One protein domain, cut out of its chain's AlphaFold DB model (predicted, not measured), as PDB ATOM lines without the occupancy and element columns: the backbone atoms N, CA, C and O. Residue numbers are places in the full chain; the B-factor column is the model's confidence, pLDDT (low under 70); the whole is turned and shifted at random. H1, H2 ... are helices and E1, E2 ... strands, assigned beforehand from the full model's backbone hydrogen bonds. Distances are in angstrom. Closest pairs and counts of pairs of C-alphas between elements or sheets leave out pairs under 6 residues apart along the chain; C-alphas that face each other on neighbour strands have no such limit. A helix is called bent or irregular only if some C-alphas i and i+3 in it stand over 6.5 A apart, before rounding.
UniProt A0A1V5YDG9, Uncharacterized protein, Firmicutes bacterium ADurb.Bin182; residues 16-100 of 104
ATOM      1  N   VAL A  16     -23.322  14.920  37.591       70.81
ATOM      2  CA  VAL A  16     -22.085  15.177  36.848       70.81
ATOM      3  C   VAL A  16     -20.983  14.302  37.438       70.81
ATOM      4  O   VAL A  16     -20.641  14.457  38.611       70.81
ATOM      5  N   ASN A  17     -20.452  13.374  36.646       80.12
ATOM      6  CA  ASN A  17     -19.414  12.445  37.083       80.12
ATOM      7  C   ASN A  17     -18.044  13.137  37.024       80.12
ATOM      8  O   ASN A  17     -17.677  13.727  36.004       80.12
ATOM      9  N   ARG A  18     -17.243  13.053  38.091       80.44
ATOM     10  CA  ARG A  18     -15.828  13.453  37.995       80.44
ATOM     11  C   ARG A  18     -15.026  12.355  37.309       80.44
ATOM     12  O   ARG A  18     -15.205  11.182  37.620       80.44
ATOM     13  N   LEU A  19     -14.041  12.738  36.494       75.00
ATOM     14  CA  LEU A  19     -13.145  11.801  35.787       75.00
ATOM     15  C   LEU A  19     -12.328  10.849  36.695       75.00
ATOM     16  O   LEU A  19     -11.665   9.938  36.212       75.00
ATOM     17  N   LYS A  20     -12.389  11.029  38.022       65.38
ATOM     18  CA  LYS A  20     -11.739  10.174  39.033       65.38
ATOM     19  C   LYS A  20     -12.644   9.049  39.567       65.38
ATOM     20  O   LYS A  20     -12.238   8.333  40.480       65.38
ATOM     21  N   GLU A  21     -13.867   8.899  39.057       67.62
ATOM     22  CA  GLU A  21     -14.824   7.885  39.519       67.62
ATOM     23  C   GLU A  21     -14.649   6.539  38.795       67.62
ATOM     24  O   GLU A  21     -14.258   6.487  37.629       67.62
ATOM     25  N   SER A  22     -14.967   5.431  39.478       60.62
ATOM     26  CA  SER A  22     -14.702   4.049  39.033       60.62
ATOM     27  C   SER A  22     -15.401   3.622  37.736       60.62
ATOM     28  O   SER A  22     -15.053   2.584  37.183       60.62
ATOM     29  N   ASN A  23     -16.369   4.406  37.256       72.25
ATOM     30  CA  ASN A  23     -17.125   4.138  36.029       72.25
ATOM     31  C   ASN A  23     -16.716   5.051  34.861       72.25
ATOM     32  O   ASN A  23     -17.391   5.059  33.836       72.25
ATOM     33  N   THR A  24     -15.637   5.821  35.006       84.19
ATOM     34  CA  THR A  24     -15.155   6.708  33.942       84.19
ATOM     35  C   THR A  24     -14.644   5.880  32.750       84.19
ATOM     36  O   THR A  24     -13.826   4.978  32.951       84.19
ATOM     37  N   PRO A  25     -15.092   6.168  31.513       89.62
ATOM     38  CA  PRO A  25     -14.564   5.561  30.294       89.62
ATOM     39  C   PRO A  25     -13.039   5.667  30.196       89.62
ATOM     40  O   PRO A  25     -12.455   6.687  30.571       89.62
ATOM     41  N   LEU A  26     -12.393   4.620  29.672       90.25
ATOM     42  CA  LEU A  26     -10.930   4.540  29.592       90.25
ATOM     43  C   LEU A  26     -10.340   5.724  28.819       90.25
ATOM     44  O   LEU A  26      -9.322   6.268  29.230       90.25
ATOM     45  N   GLU A  27     -11.014   6.155  27.756       91.56
ATOM     46  CA  GLU A  27     -10.561   7.248  26.901       91.56
ATOM     47  C   GLU A  27     -10.494   8.571  27.685       91.56
ATOM     48  O   GLU A  27      -9.543   9.336  27.551       91.56
ATOM     49  N   LEU A  28     -11.450   8.812  28.590       91.25
ATOM     50  CA  LEU A  28     -11.447   9.998  29.451       91.25
ATOM     51  C   LEU A  28     -10.397   9.910  30.573       91.25
ATOM     52  O   LEU A  28      -9.852  10.931  30.997       91.25
ATOM     53  N   ILE A  29     -10.069   8.697  31.034       90.06
ATOM     54  CA  ILE A  29      -8.948   8.471  31.960       90.06
ATOM     55  C   ILE A  29      -7.615   8.762  31.257       90.06
ATOM     56  O   ILE A  29      -6.719   9.369  31.849       90.06
ATOM     57  N   GLU A  30      -7.462   8.332  30.005       91.75
ATOM     58  CA  GLU A  30      -6.275   8.601  29.186       91.75
ATOM     59  C   GLU A  30      -6.129  10.093  28.881       91.75
ATOM     60  O   GLU A  30      -5.040  10.639  29.078       91.75
ATOM     61  N   PHE A  31      -7.231  10.765  28.528       93.31
ATOM     62  CA  PHE A  31      -7.300  12.222  28.420       93.31
ATOM     63  C   PHE A  31      -6.777  12.888  29.699       93.31
ATOM     64  O   PHE A  31      -5.841  13.688  29.652       93.31
ATOM     65  N   GLN A  32      -7.307  12.512  30.869       90.19
ATOM     66  CA  GLN A  32      -6.886  13.110  32.134       90.19
ATOM     67  C   GLN A  32      -5.385  12.918  32.398       90.19
ATOM     68  O   GLN A  32      -4.700  13.877  32.752       90.19
ATOM     69  N   LYS A  33      -4.855  11.708  32.196       90.62
ATOM     70  CA  LYS A  33      -3.427  11.415  32.411       90.62
ATOM     71  C   LYS A  33      -2.519  12.201  31.467       90.62
ATOM     72  O   LYS A  33      -1.486  12.710  31.896       90.62
ATOM     73  N   LYS A  34      -2.901  12.312  30.192       93.31
ATOM     74  CA  LYS A  34      -2.160  13.087  29.189       93.31
ATOM     75  C   LYS A  34      -2.044  14.550  29.613       93.31
ATOM     76  O   LYS A  34      -0.949  15.113  29.591       93.31
ATOM     77  N   TRP A  35      -3.153  15.158  30.028       91.75
ATOM     78  CA  TRP A  35      -3.164  16.560  30.442       91.75
ATOM     79  C   TRP A  35      -2.460  16.781  31.779       91.75
ATOM     80  O   TRP A  35      -1.726  17.756  31.907       91.75
ATOM     81  N   GLU A  36      -2.565  15.850  32.729       89.31
ATOM     82  CA  GLU A  36      -1.761  15.864  33.957       89.31
ATOM     83  C   GLU A  36      -0.256  15.875  33.646       89.31
ATOM     84  O   GLU A  36       0.484  16.697  34.189       89.31
ATOM     85  N   GLN A  37       0.206  15.030  32.718       90.12
ATOM     86  CA  GLN A  37       1.602  15.039  32.280       90.12
ATOM     87  C   GLN A  37       1.987  16.378  31.634       90.12
ATOM     88  O   GLN A  37       3.015  16.956  31.988       90.12
ATOM     89  N   LYS A  38       1.150  16.902  30.733       90.44
ATOM     90  CA  LYS A  38       1.417  18.168  30.039       90.44
ATOM     91  C   LYS A  38       1.473  19.364  30.997       90.44
ATOM     92  O   LYS A  38       2.320  20.234  30.831       90.44
ATOM     93  N   PHE A  39       0.636  19.393  32.035       87.44
ATOM     94  CA  PHE A  39       0.719  20.412  33.086       87.44
ATOM     95  C   PHE A  39       1.997  20.278  33.926       87.44
ATOM     96  O   PHE A  39       2.629  21.289  34.226       87.44
ATOM     97  N   ASN A  40       2.431  19.058  34.251       84.50
ATOM     98  CA  ASN A  40       3.686  18.842  34.981       84.50
ATOM     99  C   ASN A  40       4.923  19.330  34.198       84.50
ATOM    100  O   ASN A  40       5.872  19.831  34.798       84.50
ATOM    101  N   GLU A  41       4.910  19.234  32.864       86.25
ATOM    102  CA  GLU A  41       5.997  19.716  31.996       86.25
ATOM    103  C   GLU A  41       6.110  21.250  31.959       86.25
ATOM    104  O   GLU A  41       7.199  21.793  31.768       86.25
ATOM    105  N   LEU A  42       5.016  21.976  32.210       80.25
ATOM    106  CA  LEU A  42       5.000  23.442  32.175       80.25
ATOM    107  C   LEU A  42       5.706  24.107  33.374       80.25
ATOM    108  O   LEU A  42       5.782  25.332  33.422       80.25
ATOM    109  N   THR A  43       6.268  23.327  34.311       64.88
ATOM    110  CA  THR A  43       7.077  23.812  35.453       64.88
ATOM    111  C   THR A  43       6.394  24.942  36.234       64.88
ATOM    112  O   THR A  43       6.983  25.971  36.561       64.88
ATOM    113  N   LEU A  44       5.099  24.778  36.468       63.34
ATOM    114  CA  LEU A  44       4.240  25.839  36.964       63.34
ATOM    115  C   LEU A  44       4.419  25.976  38.471       63.34
ATOM    116  O   LEU A  44       4.422  24.977  39.191       63.34
ATOM    117  N   GLU A  45       4.569  27.209  38.958       57.19
ATOM    118  CA  GLU A  45       4.575  27.452  40.398       57.19
ATOM    119  C   GLU A  45       3.293  26.878  41.028       57.19
ATOM    120  O   GLU A  45       2.218  26.982  40.426       57.19
ATOM    121  N   PRO A  46       3.378  26.269  42.227       52.91
ATOM    122  CA  PRO A  46       2.214  25.757  42.931       52.91
ATOM    123  C   PRO A  46       1.272  26.917  43.238       52.91
ATOM    124  O   PRO A  46       1.462  27.685  44.181       52.91
ATOM    125  N   ALA A  47       0.250  27.055  42.409       55.91
ATOM    126  CA  ALA A  47      -0.769  28.057  42.587       55.91
ATOM    127  C   ALA A  47      -1.897  27.471  43.431       55.91
ATOM    128  O   ALA A  47      -2.256  26.300  43.296       55.91
ATOM    129  N   TRP A  48      -2.467  28.289  44.312       55.88
ATOM    130  CA  TRP A  48      -3.656  27.901  45.057       55.88
ATOM    131  C   TRP A  48      -4.756  27.561  44.043       55.88
ATOM    132  O   TRP A  48      -5.113  28.431  43.245       55.88
ATOM    133  N   PRO A  49      -5.260  26.314  44.012       54.31
ATOM    134  CA  PRO A  49      -6.221  25.898  43.005       54.31
ATOM    135  C   PRO A  49      -7.538  26.626  43.260       54.31
ATOM    136  O   PRO A  49      -8.332  26.260  44.131       54.31
ATOM    137  N   GLU A  50      -7.762  27.699  42.517       55.28
ATOM    138  CA  GLU A  50      -9.050  28.365  42.469       55.28
ATOM    139  C   GLU A  50     -10.051  27.421  41.796       55.28
ATOM    140  O   GLU A  50      -9.825  26.899  40.710       55.28
ATOM    141  N   LYS A  51     -11.169  27.145  42.470       57.12
ATOM    142  CA  LYS A  51     -12.092  26.053  42.115       57.12
ATOM    143  C   LYS A  51     -13.010  26.349  40.916       57.12
ATOM    144  O   LYS A  51     -14.065  25.730  40.816       57.12
ATOM    145  N   TYR A  52     -12.676  27.310  40.057       67.62
ATOM    146  CA  TYR A  52     -13.651  27.878  39.119       67.62
ATOM    147  C   TYR A  52     -13.456  27.431  37.664       67.62
ATOM    148  O   TYR A  52     -14.453  27.224  36.970       67.62
ATOM    149  N   ALA A  53     -12.222  27.218  37.195       82.75
ATOM    150  CA  ALA A  53     -11.995  26.778  35.821       82.75
ATOM    151  C   ALA A  53     -12.098  25.255  35.669       82.75
ATOM    152  O   ALA A  53     -11.506  24.485  36.429       82.75
ATOM    153  N   GLY A  54     -12.844  24.830  34.657       87.94
ATOM    154  CA  GLY A  54     -13.063  23.432  34.325       87.94
ATOM    155  C   GLY A  54     -13.820  23.273  33.013       87.94
ATOM    156  O   GLY A  54     -14.221  24.260  32.398       87.94
ATOM    157  N   PHE A  55     -14.011  22.026  32.604       90.12
ATOM    158  CA  PHE A  55     -14.888  21.641  31.508       90.12
ATOM    159  C   PHE A  55     -16.047  20.823  32.040       90.12
ATOM    160  O   PHE A  55     -15.827  19.872  32.785       90.12
ATOM    161  N   ILE A  56     -17.256  21.172  31.617       89.75
ATOM    162  CA  ILE A  56     -18.440  20.320  31.721       89.75
ATOM    163  C   ILE A  56     -18.765  19.861  30.305       89.75
ATOM    164  O   ILE A  56     -18.798  20.685  29.395       89.75
ATOM    165  N   PHE A  57     -18.978  18.568  30.107       91.25
ATOM    166  CA  PHE A  57     -19.243  18.005  28.787       91.25
ATOM    167  C   PHE A  57     -20.080  16.735  28.893       91.25
ATOM    168  O   PHE A  57     -20.144  16.106  29.950       91.25
ATOM    169  N   GLU A  58     -20.730  16.359  27.800       91.38
ATOM    170  CA  GLU A  58     -21.440  15.094  27.658       91.38
ATOM    171  C   GLU A  58     -20.570  14.111  26.868       91.38
ATOM    172  O   GLU A  58     -19.961  14.474  25.869       91.38
ATOM    173  N   TYR A  59     -20.498  12.859  27.306       91.31
ATOM    174  CA  TYR A  59     -19.783  11.795  26.609       91.31
ATOM    175  C   TYR A  59     -20.563  10.489  26.752       91.31
ATOM    176  O   TYR A  59     -20.878  10.056  27.861       91.31
ATOM    177  N   ARG A  60     -20.918   9.861  25.622       89.94
ATOM    178  CA  ARG A  60     -21.729   8.623  25.573       89.94
ATOM    179  C   ARG A  60     -23.046   8.704  26.371       89.94
ATOM    180  O   ARG A  60     -23.481   7.715  26.958       89.94
ATOM    181  N   GLY A  61     -23.689   9.874  26.372       86.62
ATOM    182  CA  GLY A  61     -24.962  10.122  27.062       86.62
ATOM    183  C   GLY A  61     -24.845  10.368  28.570       86.62
ATOM    184  O   GLY A  61     -25.866  10.481  29.250       86.62
ATOM    185  N   GLU A  62     -23.626  10.462  29.107       86.88
ATOM    186  CA  GLU A  62     -23.367  10.831  30.498       86.88
ATOM    187  C   GLU A  62     -22.652  12.178  30.589       86.88
ATOM    188  O   GLU A  62     -21.868  12.542  29.718       86.88
ATOM    189  N   ASN A  63     -22.896  12.915  31.670       88.00
ATOM    190  CA  ASN A  63     -22.275  14.215  31.887       88.00
ATOM    191  C   ASN A  63     -21.046  14.083  32.780       88.00
ATOM    192  O   ASN A  63     -21.109  13.474  33.852       88.00
ATOM    193  N   TYR A  64     -19.958  14.718  32.367       88.56
ATOM    194  CA  TYR A  64     -18.675  14.697  33.045       88.56
ATOM    195  C   TYR A  64     -18.197  16.104  33.379       88.56
ATOM    196  O   TYR A  64     -18.573  17.087  32.736       88.56
ATOM    197  N   VAL A  65     -17.347  16.186  34.401       87.69
ATOM    198  CA  VAL A  65     -16.621  17.408  34.739       87.69
ATOM    199  C   VAL A  65     -15.167  17.135  35.068       87.69
ATOM    200  O   VAL A  65     -14.830  16.156  35.742       87.69
ATOM    201  N   VAL A  66     -14.316  18.060  34.637       88.06
ATOM    202  CA  VAL A  66     -12.913  18.124  35.029       88.06
ATOM    203  C   VAL A  66     -12.538  19.555  35.393       88.06
ATOM    204  O   VAL A  66     -12.845  20.484  34.653       88.06
ATOM    205  N   TYR A  67     -11.895  19.743  36.542       86.31
ATOM    206  CA  TYR A  67     -11.480  21.056  37.034       86.31
ATOM    207  C   TYR A  67      -9.963  21.231  36.963       86.31
ATOM    208  O   TYR A  67      -9.216  20.264  37.076       86.31
ATOM    209  N   ALA A  68      -9.498  22.481  36.919       85.88
ATOM    210  CA  ALA A  68      -8.081  22.826  37.085       85.88
ATOM    211  C   ALA A  68      -7.472  22.183  38.350       85.88
ATOM    212  O   ALA A  68      -6.368  21.638  38.332       85.88
ATOM    213  N   ALA A  69      -8.249  22.149  39.439       82.06
ATOM    214  CA  ALA A  69      -7.867  21.513  40.697       82.06
ATOM    215  C   ALA A  69      -7.627  19.995  40.578       82.06
ATOM    216  O   ALA A  69      -6.883  19.440  41.384       82.06
ATOM    217  N   ASP A  70      -8.232  19.313  39.599       84.31
ATOM    218  CA  ASP A  70      -7.999  17.881  39.387       84.31
ATOM    219  C   ASP A  70      -6.591  17.591  38.854       84.31
ATOM    220  O   ASP A  70      -6.116  16.473  39.071       84.31
ATOM    221  N   PHE A  71      -5.943  18.601  38.256       84.69
ATOM    222  CA  PHE A  71      -4.562  18.604  37.761       84.69
ATOM    223  C   PHE A  71      -3.579  19.341  38.687       84.69
ATOM    224  O   PHE A  71      -2.390  19.397  38.397       84.69
ATOM    225  N   GLY A  72      -4.055  19.938  39.787       81.00
ATOM    226  CA  GLY A  72      -3.205  20.685  40.721       81.00
ATOM    227  C   GLY A  72      -2.682  22.028  40.190       81.00
ATOM    228  O   GLY A  72      -1.648  22.492  40.662       81.00
ATOM    229  N   VAL A  73      -3.378  22.655  39.233       83.00
ATOM    230  CA  VAL A  73      -2.966  23.923  38.600       83.00
ATOM    231  C   VAL A  73      -3.943  25.078  38.872       83.00
ATOM    232  O   VAL A  73      -5.084  24.854  39.279       83.00
ATOM    233  N   SER A  74      -3.514  26.325  38.631       82.00
ATOM    234  CA  SER A  74      -4.403  27.500  38.668       82.00
ATOM    235  C   SER A  74      -5.317  27.598  37.453       82.00
ATOM    236  O   SER A  74      -5.051  27.022  36.398       82.00
ATOM    237  N   ASN A  75      -6.354  28.434  37.572       83.50
ATOM    238  CA  ASN A  75      -7.230  28.811  36.463       83.50
ATOM    239  C   ASN A  75      -6.455  29.388  35.271       83.50
ATOM    240  O   ASN A  75      -6.712  28.987  34.141       83.50
ATOM    241  N   SER A  76      -5.495  30.292  35.509       81.25
ATOM    242  CA  SER A  76      -4.719  30.930  34.434       81.25
ATOM    243  C   SER A  76      -3.906  29.910  33.650       81.25
ATOM    244  O   SER A  76      -3.903  29.940  32.427       81.25
ATOM    245  N   VAL A  77      -3.263  28.973  34.349       84.31
ATOM    246  CA  VAL A  77      -2.555  27.865  33.707       84.31
ATOM    247  C   VAL A  77      -3.519  26.989  32.923       84.31
ATOM    248  O   VAL A  77      -3.250  26.640  31.777       84.31
ATOM    249  N   PHE A  78      -4.632  26.614  33.545       87.62
ATOM    250  CA  PHE A  78      -5.624  25.753  32.922       87.62
ATOM    251  C   PHE A  78      -6.189  26.388  31.643       87.62
ATOM    252  O   PHE A  78      -6.383  25.705  30.644       87.62
ATOM    253  N   ALA A  79      -6.377  27.711  31.643       86.50
ATOM    254  CA  ALA A  79      -6.794  28.490  30.483       86.50
ATOM    255  C   ALA A  79      -5.763  28.505  29.341       86.50
ATOM    256  O   ALA A  79      -6.159  28.640  28.187       86.50
ATOM    257  N   LEU A  80      -4.461  28.339  29.616       86.94
ATOM    258  CA  LEU A  80      -3.443  28.273  28.554       86.94
ATOM    259  C   LEU A  80      -3.643  27.059  27.646       86.94
ATOM    260  O   LEU A  80      -3.378  27.141  26.451       86.94
ATOM    261  N   LEU A  81      -4.100  25.944  28.220       89.62
ATOM    262  CA  LEU A  81      -4.300  24.682  27.510       89.62
ATOM    263  C   LEU A  81      -5.772  24.394  27.202       89.62
ATOM    264  O   LEU A  81      -6.065  23.405  26.533       89.62
ATOM    265  N   SER A  82      -6.703  25.237  27.659       90.00
ATOM    266  CA  SER A  82      -8.138  24.944  27.595       90.00
ATOM    267  C   SER A  82      -8.624  24.734  26.165       90.00
ATOM    268  O   SER A  82      -9.353  23.787  25.910       90.00
ATOM    269  N   ARG A  83      -8.171  25.544  25.208       90.88
ATOM    270  CA  ARG A  83      -8.583  25.387  23.808       90.88
ATOM    271  C   ARG A  83      -8.164  24.041  23.217       90.88
ATOM    272  O   ARG A  83      -8.966  23.387  22.571       90.88
ATOM    273  N   GLU A  84      -6.931  23.616  23.472       94.44
ATOM    274  CA  GLU A  84      -6.451  22.315  22.998       94.44
ATOM    275  C   GLU A  84      -7.166  21.151  23.708       94.44
ATOM    276  O   GLU A  84      -7.409  20.113  23.101       94.44
ATOM    277  N   MET A  85      -7.517  21.323  24.988       94.06
ATOM    278  CA  MET A  85      -8.335  20.357  25.726       94.06
ATOM    279  C   MET A  85      -9.752  20.252  25.154       94.06
ATOM    280  O   MET A  85     -10.281  19.151  25.056       94.06
ATOM    281  N   GLU A  86     -10.367  21.380  24.797       94.12
ATOM    282  CA  GLU A  86     -11.693  21.433  24.177       94.12
ATOM    283  C   GLU A  86     -11.692  20.740  22.813       94.12
ATOM    284  O   GLU A  86     -12.543  19.885  22.582       94.12
ATOM    285  N   ASP A  87     -10.711  21.048  21.960       95.06
ATOM    286  CA  ASP A  87     -10.558  20.413  20.647       95.06
ATOM    287  C   ASP A  87     -10.415  18.884  20.790       95.06
ATOM    288  O   ASP A  87     -11.095  18.132  20.099       95.06
ATOM    289  N   GLU A  88      -9.609  18.406  21.747       95.62
ATOM    290  CA  GLU A  88      -9.450  16.967  21.994       95.62
ATOM    291  C   GLU A  88     -10.721  16.309  22.547       95.62
ATOM    292  O   GLU A  88     -11.053  15.199  22.143       95.62
ATOM    293  N   LEU A  89     -11.463  16.980  23.435       94.00
ATOM    294  CA  LEU A  89     -12.759  16.476  23.897       94.00
ATOM    295  C   LEU A  89     -13.733  16.332  22.720       94.00
ATOM    296  O   LEU A  89     -14.403  15.308  22.611       94.00
ATOM    297  N   VAL A  90     -13.784  17.316  21.820       93.62
ATOM    298  CA  VAL A  90     -14.622  17.260  20.613       93.62
ATOM    299  C   VAL A  90     -14.176  16.135  19.672       93.62
ATOM    300  O   VAL A  90     -15.025  15.391  19.188       93.62
ATOM    301  N   ASP A  91     -12.870  15.952  19.461       95.62
ATOM    302  CA  ASP A  91     -12.317  14.856  18.647       95.62
ATOM    303  C   ASP A  91     -12.621  13.465  19.231       95.62
ATOM    304  O   ASP A  91     -12.660  12.470  18.505       95.62
ATOM    305  N   MET A  92     -12.848  13.386  20.543       94.06
ATOM    306  CA  MET A  92     -13.286  12.174  21.232       94.06
ATOM    307  C   MET A  92     -14.804  11.937  21.130       94.06
ATOM    308  O   MET A  92     -15.297  11.019  21.771       94.06
ATOM    309  N   ASP A  93     -15.557  12.721  20.356       94.19
ATOM    310  CA  ASP A  93     -17.029  12.725  20.324       94.19
ATOM    311  C   ASP A  93     -17.680  13.215  21.639       94.19
ATOM    312  O   ASP A  93     -18.806  12.826  21.970       94.19
ATOM    313  N   ALA A  94     -17.007  14.071  22.421       91.31
ATOM    314  CA  ALA A  94     -17.684  14.777  23.505       91.31
ATOM    315  C   ALA A  94     -18.612  15.862  22.942       91.31
ATOM    316  O   ALA A  94     -18.249  16.662  22.078       91.31
ATOM    317  N   GLU A  95     -19.820  15.928  23.484       91.06
ATOM    318  CA  GLU A  95     -20.836  16.896  23.106       91.06
ATOM    319  C   GLU A  95     -21.006  17.962  24.190       91.06
ATOM    320  O   GLU A  95     -20.651  17.771  25.355       91.06
ATOM    321  N   LYS A  96     -21.596  19.105  23.817       88.31
ATOM    322  CA  LYS A  96     -21.964  20.187  24.754       88.31
ATOM    323  C   LYS A  96     -20.801  20.619  25.662       88.31
ATOM    324  O   LYS A  96     -21.018  20.974  26.820       88.31
ATOM    325  N   VAL A  97     -19.579  20.592  25.130       89.69
ATOM    326  CA  VAL A  97     -18.370  20.980  25.859       89.69
ATOM    327  C   VAL A  97     -18.477  22.452  26.256       89.69
ATOM    328  O   VAL A  97     -18.725  23.325  25.426       89.69
ATOM    329  N   PHE A  98     -18.341  22.726  27.549       87.25
ATOM    330  CA  PHE A  98     -18.465  24.058  28.119       87.25
ATOM    331  C   PHE A  98     -17.322  24.333  29.088       87.25
ATOM    332  O   PHE A  98     -17.178  23.663  30.113       87.25
ATOM    333  N   TYR A  99     -16.543  25.365  28.783       86.81
ATOM    334  CA  TYR A  99     -15.520  25.880  29.681       86.81
ATOM    335  C   TYR A  99     -16.140  26.793  30.751       86.81
ATOM    336  O   TYR A  99     -16.803  27.779  30.430       86.81
ATOM    337  N   THR A 100     -15.912  26.485  32.030       82.00
ATOM    338  CA  THR A 100     -16.483  27.219  33.177       82.00
ATOM    339  C   THR A 100     -15.558  28.287  33.759       82.00
ATOM    340  O   THR A 100     -15.952  28.979  34.699       82.00
TER     341      THR A 100
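AT A GLANCE: This is residues 16 to 100 of the 104 residues of an uncharacterized protein of Firmicutes bacterium ADurb.Bin182 (UniProt A0A1V5YDG9). H3, a kinked helix, covers one face of a small three-stranded sheet, while H1 runs beside H3, off the sheet. The printed part has 85 residues, in order H1 E1 E2 H2 H3 E3; the sheet E2 E1 E3 is antiparallel, the class mixed. It is compact, radius of gyration of the C-alphas 12.1 A, spanning 36 by 22 by 21 A.

HOW THE PARTS SIT: E1, residues 54 to 59, and E2, residues 62 to 67, form a hairpin, N 57 and O 64 at 3.0 A. E3, residues 95 to 99, is E1's other neighbour, N 56 and O 98 at 2.9 A. H3, residues 75 to 91, is over E1 and E3, height 8.4 A, two layers; its closest C-alphas to E3 are Glu 86 and Val 97, 6.9 A. E2, H3 and E3, with H2, residues 68 to 71, form a split strand-helix-strand unit, E1 between the strands, its crossover right-handed. H1, residues 26 to 41, is close to H3 but not clearly touching, C-alphas Trp 35 and Met 85 being closest at 8.0 A, opposite ways. Every O i to N i+4 pair is within hydrogen-bond range in H1, 10 of 13 in H3; H2 is too short.

IN THESE COORDINATES: H1, 22.9 A long, begins at (-10.930, 4.540, 29.592); E3 ends at (-15.520, 25.880, 29.681). H3, 23.2 A, is irregular: C-alphas 80 and 83 are 7.6 A apart.

THE WHOLE: The printed part has no cut; the link H1 to E1 is long, and residues 20 to 22 and 43 to 52 have pLDDT under 70.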